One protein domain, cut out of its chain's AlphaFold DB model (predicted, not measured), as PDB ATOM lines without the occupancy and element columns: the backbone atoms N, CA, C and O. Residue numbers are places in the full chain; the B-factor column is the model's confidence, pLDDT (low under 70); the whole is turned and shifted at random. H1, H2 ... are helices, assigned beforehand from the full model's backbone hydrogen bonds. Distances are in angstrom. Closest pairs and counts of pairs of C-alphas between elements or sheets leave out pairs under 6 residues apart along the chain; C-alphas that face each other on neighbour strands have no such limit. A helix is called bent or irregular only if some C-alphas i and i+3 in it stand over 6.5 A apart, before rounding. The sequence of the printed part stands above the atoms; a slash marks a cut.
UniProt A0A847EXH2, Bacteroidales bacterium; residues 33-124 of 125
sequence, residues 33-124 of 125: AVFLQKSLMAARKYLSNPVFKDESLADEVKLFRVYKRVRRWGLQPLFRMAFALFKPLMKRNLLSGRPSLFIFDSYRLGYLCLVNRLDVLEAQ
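Overview. This is residues 33 to 124 of the 125 residues of a protein of Bacteroidales bacterium (UniProt A0A847EXH2). One long helix, H5, runs through the middle, and H1, H3 and H4 pack round it, crossing it; residues 49 to 54, with short H2, stick out. The printed part has 92 residues with five named helices, H1 to H5 in order, and no named strand: all helix. It is compact, radius of gyration of the C-alphas 13.4 A, but elongated, spanning 40 by 25 by 21 A.

Along the chain. H1, residues 33 to 48, 22.5 A, begins at C-alpha 33 (259.914, 224.446, 169.523). H2 is residues 50 to 53; H3, residues 62 to 72, 15.3 A. H4, residues 76 to 94, 22.5 A, is irregular, C-alphas 85 and 88 being 7.5 A apart. H5, residues 101 to 122, 32.9 A, ends at C-alpha 122 (277.944, 200.837, 167.338).

Arrangement. H5 is the hub. H1 touches it with residues 40 to 44 alone, closest C-alphas Leu 40 and Arg 108, 6.2 A. H3 touches its residues 105 to 113 alone, closest C-alphas Tyr 67 and Leu 109, 6.4 A, at a steep tilt of 46 degrees. H4 and H5 touch as a helical hairpin, opposite ways, closest C-alphas Phe 83 and Gly 110, 5.3 A. Every O i to N i+4 pair is within hydrogen-bond range in H1 and H3, 13 of 15 in H4, 13 of 18 in H5; H2 is too short for one.

Size, cuts and confidence. The printed part has no cut and no long link. Residues 50 to 60 and 117 to 124 have pLDDT under 70.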
ATOM      1  N   ALA A  33     258.887 225.164 170.266       76.94
ATOM      2  CA  ALA A  33     259.914 224.446 169.523       76.94
ATOM      3  C   ALA A  33     261.234 224.324 170.298       76.94
ATOM      4  O   ALA A  33     261.815 223.237 170.336       76.94
ATOM      5  N   VAL A  34     261.699 225.408 170.922       77.12
ATOM      6  CA  VAL A  34     262.948 225.424 171.694       77.12
ATOM      7  C   VAL A  34     262.801 224.605 172.976       77.12
ATOM      8  O   VAL A  34     263.673 223.785 173.271       77.12
ATOM      9  N   PHE A  35     261.674 224.726 173.683       81.19
ATOM     10  CA  PHE A  35     261.376 223.890 174.850       81.19
ATOM     11  C   PHE A  35     261.369 222.394 174.502       81.19
ATOM     12  O   PHE A  35     262.007 221.580 175.181       81.19
ATOM     13  N   LEU A  36     260.687 222.026 173.410       82.75
ATOM     14  CA  LEU A  36     260.640 220.650 172.925       82.75
ATOM     15  C   LEU A  36     262.049 220.133 172.610       82.75
ATOM     16  O   LEU A  36     262.406 219.040 173.041       82.75
ATOM     17  N   GLN A  37     262.871 220.921 171.913       85.94
ATOM     18  CA  GLN A  37     264.256 220.555 171.603       85.94
ATOM     19  C   GLN A  37     265.099 220.334 172.865       85.94
ATOM     20  O   GLN A  37     265.684 219.261 173.017       85.94
ATOM     21  N   LYS A  38     265.110 221.292 173.803       80.75
ATOM     22  CA  LYS A  38     265.850 221.182 175.075       80.75
ATOM     23  C   LYS A  38     265.444 219.923 175.849       80.75
ATOM     24  O   LYS A  38     266.298 219.179 176.332       80.75
ATOM     25  N   SER A  39     264.147 219.630 175.889       85.19
ATOM     26  CA  SER A  39     263.594 218.466 176.588       85.19
ATOM     27  C   SER A  39     263.977 217.124 175.953       85.19
ATOM     28  O   SER A  39     264.186 216.137 176.669       85.19
ATOM     29  N   LEU A  40     264.087 217.066 174.621       87.50
ATOM     30  CA  LEU A  40     264.561 215.882 173.893       87.50
ATOM     31  C   LEU A  40     266.064 215.675 174.079       87.50
ATOM     32  O   LEU A  40     266.495 214.547 174.310       87.50
ATOM     33  N   MET A  41     266.848 216.753 174.036       83.88
ATOM     34  CA  MET A  41     268.290 216.705 174.291       83.88
ATOM     35  C   MET A  41     268.588 216.211 175.707       83.88
ATOM     36  O   MET A  41     269.407 215.309 175.871       83.88
ATOM     37  N   ALA A  42     267.887 216.735 176.717       83.12
ATOM     38  CA  ALA A  42     268.025 216.281 178.099       83.12
ATOM     39  C   ALA A  42     267.684 214.789 178.243       83.12
ATOM     40  O   ALA A  42     268.443 214.036 178.852       83.12
ATOM     41  N   ALA A  43     266.582 214.345 177.625       84.69
ATOM     42  CA  ALA A  43     266.176 212.943 177.665       84.69
ATOM     43  C   ALA A  43     267.206 212.015 176.999       84.69
ATOM     44  O   ALA A  43     267.524 210.955 177.537       84.69
ATOM     45  N   ARG A  44     267.758 212.424 175.849       84.19
ATOM     46  CA  ARG A  44     268.820 211.684 175.156       84.19
ATOM     47  C   ARG A  44     270.094 211.626 175.993       84.19
ATOM     48  O   ARG A  44     270.640 210.548 176.174       84.19
ATOM     49  N   LYS A  45     270.544 212.765 176.528       82.12
ATOM     50  CA  LYS A  45     271.762 212.849 177.345       82.12
ATOM     51  C   LYS A  45     271.681 211.943 178.570       82.12
ATOM     52  O   LYS A  45     272.670 211.303 178.906       82.12
ATOM     53  N   TYR A  46     270.514 211.874 179.206       79.19
ATOM     54  CA  TYR A  46     270.280 210.955 180.315       79.19
ATOM     55  C   TYR A  46     270.474 209.495 179.885       79.19
ATOM     56  O   TYR A  46     271.184 208.754 180.552       79.19
ATOM     57  N   LEU A  47     269.908 209.097 178.740       75.75
ATOM     58  CA  LEU A  47     270.014 207.723 178.244       75.75
ATOM     59  C   LEU A  47     271.436 207.350 177.784       75.75
ATOM     60  O   LEU A  47     271.857 206.210 177.963       75.75
ATOM     61  N   SER A  48     272.176 208.297 177.206       75.56
ATOM     62  CA  SER A  48     273.550 208.082 176.734       75.56
ATOM     63  C   SER A  48     274.595 208.120 177.854       75.56
ATOM     64  O   SER A  48     275.744 207.751 177.622       75.56
ATOM     65  N   ASN A  49     274.248 208.583 179.057       73.19
ATOM     66  CA  ASN A  49     275.216 208.718 180.135       73.19
ATOM     67  C   ASN A  49     275.421 207.367 180.862       73.19
ATOM     68  O   ASN A  49     274.473 206.829 181.437       73.19
ATOM     69  N   PRO A  50     276.653 206.819 180.874       66.81
ATOM     70  CA  PRO A  50     276.952 205.512 181.455       66.81
ATOM     71  C   PRO A  50     276.700 205.431 182.965       66.81
ATOM     72  O   PRO A  50     276.415 204.346 183.455       66.81
ATOM     73  N   VAL A  51     276.735 206.554 183.689       61.78
ATOM     74  CA  VAL A  51     276.441 206.610 185.135       61.78
ATOM     75  C   VAL A  51     274.964 206.319 185.420       61.78
ATOM     76  O   VAL A  51     274.627 205.765 186.458       61.78
ATOM     77  N   PHE A  52     274.074 206.626 184.473       57.59
ATOM     78  CA  PHE A  52     272.635 206.360 184.582       57.59
ATOM     79  C   PHE A  52     272.225 205.023 183.946       57.59
ATOM     80  O   PHE A  52     271.032 204.732 183.839       57.59
ATOM     81  N   LYS A  53     273.196 204.194 183.518       56.16
ATOM     82  CA  LYS A  53     272.935 202.792 183.150       56.16
ATOM     83  C   LYS A  53     272.613 201.930 184.366       56.16
ATOM     84  O   LYS A  53     272.052 200.852 184.178       56.16
ATOM     85  N   ASP A  54     272.949 202.396 185.567       58.31
ATOM     86  CA  ASP A  54     272.524 201.749 186.798       58.31
ATOM     87  C   ASP A  54     270.993 201.789 186.881       58.31
ATOM     88  O   ASP A  54     270.367 202.854 186.844       58.31
ATOM     89  N   GLU A  55     270.366 200.608 186.898       56.31
ATOM     90  CA  GLU A  55     268.920 200.469 186.684       56.31
ATOM     91  C   GLU A  55     268.082 201.206 187.744       56.31
ATOM     92  O   GLU A  55     266.932 201.562 187.457       56.31
ATOM     93  N   SER A  56     268.668 201.467 188.917       57.56
ATOM     94  CA  SER A  56     268.043 202.077 190.093       57.56
ATOM     95  C   SER A  56     267.619 203.534 189.875       57.56
ATOM     96  O   SER A  56     266.499 203.901 190.226       57.56
ATOM     97  N   LEU A  57     268.444 204.350 189.213       55.66
ATOM     98  CA  LEU A  57     268.167 205.781 188.996       55.66
ATOM     99  C   LEU A  57     267.089 206.019 187.934       55.66
ATOM    100  O   LEU A  57     266.313 206.972 188.005       55.66
ATOM    101  N   ALA A  58     266.991 205.124 186.949       56.03
ATOM    102  CA  ALA A  58     266.015 205.239 185.869       56.03
ATOM    103  C   ALA A  58     264.562 204.997 186.326       56.03
ATOM    104  O   ALA A  58     263.633 205.249 185.554       56.03
ATOM    105  N   ASP A  59     264.342 204.501 187.550       59.34
ATOM    106  CA  ASP A  59     263.002 204.377 188.127       59.34
ATOM    107  C   ASP A  59     262.487 205.665 188.761       59.34
ATOM    108  O   ASP A  59     261.273 205.795 188.913       59.34
ATOM    109  N   GLU A  60     263.343 206.646 189.037       60.56
ATOM    110  CA  GLU A  60     262.924 207.937 189.599       60.56
ATOM    111  C   GLU A  60     262.129 208.773 188.586       60.56
ATOM    112  O   GLU A  60     261.269 209.572 188.952       60.56
ATOM    113  N   VAL A  61     262.332 208.529 187.289       75.44
ATOM    114  CA  VAL A  61     261.679 209.274 186.211       75.44
ATOM    115  C   VAL A  61     260.752 208.357 185.413       75.44
ATOM    116  O   VAL A  61     261.180 207.437 184.711       75.44
ATOM    117  N   LYS A  62     259.449 208.665 185.444       81.38
ATOM    118  CA  LYS A  62     258.379 207.891 184.784       81.38
ATOM    119  C   LYS A  62     258.668 207.574 183.309       81.38
ATOM    120  O   LYS A  62     258.420 206.451 182.872       81.38
ATOM    121  N   LEU A  63     259.219 208.530 182.554       84.06
ATOM    122  CA  LEU A  63     259.581 208.353 181.141       84.06
ATOM    123  C   LEU A  63     260.582 207.204 180.943       84.06
ATOM    124  O   LEU A  63     260.361 206.336 180.096       84.06
ATOM    125  N   PHE A  64     261.656 207.168 181.735       82.81
ATOM    126  CA  PHE A  64     262.694 206.143 181.616       82.81
ATOM    127  C   PHE A  64     262.211 204.785 182.119       82.81
ATOM    128  O   PHE A  64     262.505 203.770 181.490       82.81
ATOM    129  N   ARG A  65     261.372 204.747 183.159       83.50
ATOM    130  CA  ARG A  65     260.698 203.516 183.601       83.50
ATOM    131  C   ARG A  65     259.864 202.881 182.483       83.50
ATOM    132  O   ARG A  65     259.967 201.678 182.232       83.50
ATOM    133  N   VAL A  66     259.051 203.681 181.785       86.12
ATOM    134  CA  VAL A  66     258.243 203.199 180.651       86.12
ATOM    135  C   VAL A  66     259.144 202.765 179.497       86.12
ATOM    136  O   VAL A  66     258.957 201.674 178.963       86.12
ATOM    137  N   TYR A  67     260.165 203.557 179.163       86.94
ATOM    138  CA  TYR A  67     261.150 203.206 178.141       86.94
ATOM    139  C   TYR A  67     261.845 201.863 178.430       86.94
ATOM    140  O   TYR A  67     261.917 201.006 177.548       86.94
ATOM    141  N   LYS A  68     262.277 201.625 179.678       83.25
ATOM    142  CA  LYS A  68     262.855 200.347 180.125       83.25
ATOM    143  C   LYS A  68     261.883 199.187 179.916       83.25
ATOM    144  O   LYS A  68     262.287 198.151 179.397       83.25
ATOM    145  N   ARG A  69     260.600 199.354 180.258       86.44
ATOM    146  CA  ARG A  69     259.575 198.315 180.053       86.44
ATOM    147  C   ARG A  69     259.353 198.016 178.570       86.44
ATOM    148  O   ARG A  69     259.362 196.853 178.182       86.44
ATOM    149  N   VAL A  70     259.233 199.054 177.740       86.81
ATOM    150  CA  VAL A  70     259.114 198.928 176.275       86.81
ATOM    151  C   VAL A  70     260.320 198.188 175.695       86.81
ATOM    152  O   VAL A  70     260.158 197.313 174.845       86.81
ATOM    153  N   ARG A  71     261.529 198.493 176.183       84.81
ATOM    154  CA  ARG A  71     262.757 197.790 175.800       84.81
ATOM    155  C   ARG A  71     262.760 196.335 176.259       84.81
ATOM    156  O   ARG A  71     263.045 195.472 175.436       84.81
ATOM    157  N   ARG A  72     262.432 196.062 177.525       83.31
ATOM    158  CA  ARG A  72     262.404 194.710 178.110       83.31
ATOM    159  C   ARG A  72     261.432 193.790 177.372       83.31
ATOM    160  O   ARG A  72     261.714 192.611 177.231       83.31
ATOM    161  N   TRP A  73     260.315 194.326 176.887       87.44
ATOM    162  CA  TRP A  73     259.304 193.568 176.141       87.44
ATOM    163  C   TRP A  73     259.561 193.518 174.629       87.44
ATOM    164  O   TRP A  73     258.736 192.993 173.889       87.44
ATOM    165  N   GLY A  74     260.664 194.094 174.138       85.81
ATOM    166  CA  GLY A  74     260.974 194.107 172.706       85.81
ATOM    167  C   GLY A  74     259.995 194.926 171.855       85.81
ATOM    168  O   GLY A  74     259.965 194.765 170.640       85.81
ATOM    169  N   LEU A  75     259.213 195.836 172.452       87.81
ATOM    170  CA  LEU A  75     258.185 196.633 171.762       87.81
ATOM    171  C   LEU A  75     258.734 197.891 171.072       87.81
ATOM    172  O   LEU A  75     257.986 198.654 170.461       87.81
ATOM    173  N   GLN A  76     260.045 198.118 171.135       86.44
ATOM    174  CA  GLN A  76     260.706 199.248 170.477       86.44
ATOM    175  C   GLN A  76     260.331 199.421 168.989       86.44
ATOM    176  O   GLN A  76     259.979 200.540 168.619       86.44
ATOM    177  N   PRO A  77     260.367 198.390 168.112       85.38
ATOM    178  CA  PRO A  77     259.996 198.555 166.703       85.38
ATOM    179  C   PRO A  77     258.543 199.009 166.513       85.38
ATOM    180  O   PRO A  77     258.291 199.864 165.666       85.38
ATOM    181  N   LEU A  78     257.611 198.523 167.340       88.81
ATOM    182  CA  LEU A  78     256.210 198.950 167.307       88.81
ATOM    183  C   LEU A  78     256.079 200.436 167.657       88.81
ATOM    184  O   LEU A  78     255.471 201.202 166.908       88.81
ATOM    185  N   PHE A  79     256.711 200.863 168.754       87.94
ATOM    186  CA  PHE A  79     256.718 202.268 169.168       87.94
ATOM    187  C   PHE A  79     257.381 203.174 168.133       87.94
ATOM    188  O   PHE A  79     256.920 204.289 167.910       87.94
ATOM    189  N   ARG A  80     258.431 202.704 167.457       88.69
ATOM    190  CA  ARG A  80     259.096 203.454 166.385       88.69
ATOM    191  C   ARG A  80     258.210 203.621 165.160       88.69
ATOM    192  O   ARG A  80     258.173 204.713 164.605       88.69
ATOM    193  N   MET A  81     257.513 202.565 164.749       90.38
ATOM    194  CA  MET A  81     256.586 202.619 163.620       90.38
ATOM    195  C   MET A  81     255.419 203.563 163.919       90.38
ATOM    196  O   MET A  81     255.146 204.468 163.134       90.38
ATOM    197  N   ALA A  82     254.799 203.417 165.094       90.12
ATOM    198  CA  ALA A  82     253.753 204.325 165.552       90.12
ATOM    199  C   ALA A  82     254.268 205.771 165.621       90.12
ATOM    200  O   ALA A  82     253.640 206.686 165.094       90.12
ATOM    201  N   PHE A  83     255.452 205.987 166.198       92.69
ATOM    202  CA  PHE A  83     256.047 207.314 166.273       92.69
ATOM    203  C   PHE A  83     256.304 207.904 164.886       92.69
ATOM    204  O   PHE A  83     255.951 209.052 164.663       92.69
ATOM    205  N   ALA A  84     256.856 207.149 163.935       89.75
ATOM    206  CA  ALA A  84     257.087 207.639 162.576       89.75
ATOM    207  C   ALA A  84     255.787 208.095 161.891       89.75
ATOM    208  O   ALA A  84     255.784 209.142 161.243       89.75
ATOM    209  N   LEU A  85     254.689 207.359 162.095       92.00
ATOM    210  CA  LEU A  85     253.375 207.684 161.539       92.00
ATOM    211  C   LEU A  85     252.751 208.928 162.195       92.00
ATOM    212  O   LEU A  85     252.251 209.814 161.506       92.00
ATOM    213  N   PHE A  86     252.799 209.023 163.527       91.12
ATOM    214  CA  PHE A  86     252.108 210.079 164.277       91.12
ATOM    215  C   PHE A  86     252.966 211.320 164.564       91.12
ATOM    216  O   PHE A  86     252.420 212.373 164.893       91.12
ATOM    217  N   LYS A  87     254.292 211.261 164.380       90.62
ATOM    218  CA  LYS A  87     255.235 212.375 164.600       90.62
ATOM    219  C   LYS A  87     254.771 213.723 164.033       90.62
ATOM    220  O   LYS A  87     254.857 214.697 164.785       90.62
ATOM    221  N   PRO A  88     254.299 213.851 162.774       89.62
ATOM    222  CA  PRO A  88     253.868 215.151 162.252       89.62
ATOM    223  C   PRO A  88     252.643 215.706 162.994       89.62
ATOM    224  O   PRO A  88     252.611 216.894 163.314       89.62
ATOM    225  N   LEU A  89     251.673 214.852 163.338       89.69
ATOM    226  CA  LEU A  89     250.473 215.240 164.087       89.69
ATOM    227  C   LEU A  89     250.820 215.659 165.519       89.69
ATOM    228  O   LEU A  89     250.362 216.699 165.994       89.69
ATOM    229  N   MET A  90     251.687 214.890 166.177       88.50
ATOM    230  CA  MET A  90     252.173 215.195 167.520       88.50
ATOM    231  C   MET A  90     252.957 216.509 167.532       88.50
ATOM    232  O   MET A  90     252.679 217.378 168.351       88.50
ATOM    233  N   LYS A  91     253.879 216.708 166.579       87.50
ATOM    234  CA  LYS A  91     254.645 217.955 166.447       87.50
ATOM    235  C   LYS A  91     253.722 219.153 166.217       87.50
ATOM    236  O   LYS A  91     253.927 220.188 166.839       87.50
ATOM    237  N   ARG A  92     252.684 219.015 165.386       85.00
ATOM    238  CA  ARG A  92     251.692 220.081 165.172       85.00
ATOM    239  C   ARG A  92     250.959 220.448 166.462       85.00
ATOM    240  O   ARG A  92     250.791 221.630 166.727       85.00
ATOM    241  N   ASN A  93     250.552 219.468 167.271       86.44
ATOM    242  CA  ASN A  93     249.931 219.745 168.569       86.44
ATOM    243  C   ASN A  93     250.913 220.426 169.539       86.44
ATOM    244  O   ASN A  93     250.562 221.430 170.148       86.44
ATOM    245  N   LEU A  94     252.149 219.932 169.632       81.62
ATOM    246  CA  LEU A  94     253.163 220.468 170.546       81.62
ATOM    247  C   LEU A  94     253.617 221.887 170.189       81.62
ATOM    248  O   LEU A  94     253.992 222.647 171.072       81.62
ATOM    249  N   LEU A  95     253.565 222.256 168.909       82.69
ATOM    250  CA  LEU A  95     253.866 223.609 168.437       82.69
ATOM    251  C   LEU A  95     252.631 224.520 168.374       82.69
ATOM    252  O   LEU A  95     252.757 225.684 168.008       82.69
ATOM    253  N   SER A  96     251.447 224.007 168.712       79.56
ATOM    254  CA  SER A  96     250.221 224.805 168.766       79.56
ATOM    255  C   SER A  96     250.129 225.615 170.062       79.56
ATOM    256  O   SER A  96     250.868 225.369 171.012       79.56
ATOM    257  N   GLY A  97     249.162 226.535 170.140       72.56
ATOM    258  CA  GLY A  97     248.861 227.276 171.370       72.56
ATOM    259  C   GLY A  97     248.207 226.445 172.484       72.56
ATOM    260  O   GLY A  97     247.952 226.982 173.557       72.56
ATOM    261  N   ARG A  98     247.900 225.158 172.248       77.56
ATOM    262  CA  ARG A  98     247.312 224.236 173.242       77.56
ATOM    263  C   ARG A  98     248.010 222.865 173.208       77.56
ATOM    264  O   ARG A  98     247.408 221.876 172.769       77.56
ATOM    265  N   PRO A  99     249.290 222.792 173.613       83.19
ATOM    266  CA  PRO A  99     250.033 221.538 173.628       83.19
ATOM    267  C   PRO A  99     249.476 220.576 174.687       83.19
ATOM    268  O   PRO A  99     249.104 220.981 175.785       83.19
ATOM    269  N   SER A 100     249.440 219.282 174.369       85.31
ATOM    270  CA  SER A 100     249.049 218.232 175.314       85.31
ATOM    271  C   SER A 100     250.273 217.594 175.972       85.31
ATOM    272  O   SER A 100     251.167 217.097 175.284       85.31
ATOM    273  N   LEU A 101     250.275 217.525 177.307       82.19
ATOM    274  CA  LEU A 101     251.324 216.851 178.085       82.19
ATOM    275  C   LEU A 101     251.413 215.351 177.773       82.19
ATOM    276  O   LEU A 101     252.502 214.793 177.686       82.19
ATOM    277  N   PHE A 102     250.277 214.704 177.506       85.44
ATOM    278  CA  PHE A 102     250.260 213.298 177.106       85.44
ATOM    279  C   PHE A 102     250.962 213.078 175.756       85.44
ATOM    280  O   PHE A 102     251.739 212.132 175.585       85.44
ATOM    281  N   ILE A 103     250.716 213.975 174.793       84.38
ATOM    282  CA  ILE A 103     251.385 213.949 173.486       84.38
ATOM    283  C   ILE A 103     252.878 214.234 173.658       84.38
ATOM    284  O   ILE A 103     253.692 213.598 172.990       84.38
ATOM    285  N   PHE A 104     253.248 215.134 174.566       85.69
ATOM    286  CA  PHE A 104     254.639 215.461 174.864       85.69
ATOM    287  C   PHE A 104     255.413 214.256 175.409       85.69
ATOM    288  O   PHE A 104     256.460 213.904 174.860       85.69
ATOM    289  N   ASP A 105     254.876 213.566 176.416       87.31
ATOM    290  CA  ASP A 105     255.491 212.360 176.980       87.31
ATOM    291  C   ASP A 105     255.612 211.244 175.937       87.31
ATOM    292  O   ASP A 105     256.676 210.637 175.781       87.31
ATOM    293  N   SER A 106     254.550 211.027 175.158       89.19
ATOM    294  CA  SER A 106     254.539 210.045 174.068       89.19
ATOM    295  C   SER A 106     255.569 210.386 172.986       89.19
ATOM    296  O   SER A 106     256.232 209.496 172.450       89.19
ATOM    297  N   TYR A 107     255.747 211.676 172.678       92.31
ATOM    298  CA  TYR A 107     256.714 212.145 171.688       92.31
ATOM    299  C   TYR A 107     258.147 211.889 172.160       92.31
ATOM    300  O   TYR A 107     258.974 211.400 171.389       92.31
ATOM    301  N   ARG A 108     258.446 212.177 173.433       90.75
ATOM    302  CA  ARG A 108     259.760 211.904 174.035       90.75
ATOM    303  C   ARG A 108     260.057 210.408 174.063       90.75
ATOM    304  O   ARG A 108     261.153 210.015 173.676       90.75
ATOM    305  N   LEU A 109     259.087 209.575 174.448       90.94
ATOM    306  CA  LEU A 109     259.240 208.119 174.464       90.94
ATOM    307  C   LEU A 109     259.540 207.565 173.064       90.94
ATOM    308  O   LEU A 109     260.520 206.843 172.882       90.94
ATOM    309  N   GLY A 110     258.737 207.945 172.064       91.19
ATOM    310  CA  GLY A 110     258.939 207.526 170.675       91.19
ATOM    311  C   GLY A 110     260.278 207.998 170.101       91.19
ATOM    312  O   GLY A 110     260.964 207.233 169.422       91.19
ATOM    313  N   TYR A 111     260.695 209.225 170.432       91.19
ATOM    314  CA  TYR A 111     262.009 209.754 170.068       91.19
ATOM    315  C   TYR A 111     263.158 208.940 170.680       91.19
ATOM    316  O   TYR A 111     264.081 208.570 169.956       91.19
ATOM    317  N   LEU A 112     263.092 208.599 171.972       88.81
ATOM    318  CA  LEU A 112     264.110 207.768 172.628       88.81
ATOM    319  C   LEU A 112     264.207 206.379 171.984       88.81
ATOM    320  O   LEU A 112     265.307 205.919 171.681       88.81
ATOM    321  N   CYS A 113     263.068 205.740 171.696       88.62
ATOM    322  CA  CYS A 113     263.038 204.457 170.990       88.62
ATOM    323  C   CYS A 113     263.631 204.543 169.576       88.62
ATOM    324  O   CYS A 113     264.193 203.564 169.092       88.62
ATOM    325  N   LEU A 114     263.504 205.687 168.898       88.25
ATOM    326  CA  LEU A 114     264.083 205.897 167.574       88.25
ATOM    327  C   LEU A 114     265.608 206.077 167.628       88.25
ATOM    328  O   LEU A 114     266.308 205.455 166.831       88.25
ATOM    329  N   VAL A 115     266.108 206.914 168.542       82.94
ATOM    330  CA  VAL A 115     267.531 207.291 168.619       82.94
ATOM    331  C   VAL A 115     268.404 206.148 169.135       82.94
ATOM    332  O   VAL A 115     269.457 205.894 168.560       82.94
ATOM    333  N   ASN A 116     267.945 205.390 170.132       70.00
ATOM    334  CA  ASN A 116     268.729 204.310 170.741       70.00
ATOM    335  C   ASN A 116     269.012 203.122 169.793       70.00
ATOM    336  O   ASN A 116     269.786 202.236 170.134       70.00
ATOM    337  N   ARG A 117     268.404 203.062 168.595       60.81
ATOM    338  CA  ARG A 117     268.799 202.068 167.578       60.81
ATOM    339  C   ARG A 117     270.241 202.296 167.103       60.81
ATOM    340  O   ARG A 117     270.896 201.330 166.737       60.81
ATOM    341  N   LEU A 118     270.704 203.546 167.073       51.88
ATOM    342  CA  LEU A 118     272.034 203.891 166.565       51.88
ATOM    343  C   LEU A 118     273.129 203.445 167.547       51.88
ATOM    344  O   LEU A 118     274.053 202.759 167.133       51.88
ATOM    345  N   ASP A 119     272.934 203.678 168.848       49.31
ATOM    346  CA  ASP A 119     273.920 203.318 169.880       49.31
ATOM    347  C   ASP A 119     274.091 201.790 170.065       49.31
ATOM    348  O   ASP A 119     275.143 201.318 170.486       49.31
ATOM    349  N   VAL A 120     273.062 200.986 169.752       46.69
ATOM    350  CA  VAL A 120     273.135 199.511 169.849       46.69
ATOM    351  C   VAL A 120     273.884 198.894 168.662       46.69
ATOM    352  O   VAL A 120     274.454 197.818 168.811       46.69
ATOM    353  N   LEU A 121     273.901 199.562 167.503       41.44
ATOM    354  CA  LEU A 121     274.645 199.092 166.332       41.44
ATOM    355  C   LEU A 121     276.147 199.382 166.462       41.44
ATOM    356  O   LEU A 121     276.941 198.550 166.046       41.44
ATOM    357  N   GLU A 122     276.531 200.497 167.091       40.28
ATOM    358  CA  GLU A 122     277.944 200.837 167.338       40.28
ATOM    359  C   GLU A 122     278.574 200.017 168.473       40.28
ATOM    360  O   GLU A 122     279.779 199.812 168.495       40.28
ATOM    361  N   ALA A 123     277.771 199.492 169.404       40.84
ATOM    362  CA  ALA A 123     278.255 198.621 170.480       40.84
ATOM    363  C   ALA A 123     278.477 197.153 170.049       40.84
ATOM    364  O   ALA A 123     278.833 196.325 170.889       40.84
ATOM    365  N   GLN A 124     278.218 196.814 168.781       36.12
ATOM    366  CA  GLN A 124     278.415 195.473 168.208       36.12
ATOM    367  C   GLN A 124     279.465 195.434 167.081       36.12
ATOM    368  O   GLN A 124     279.565 194.427 166.379       36.12
TER     369      GLN A 124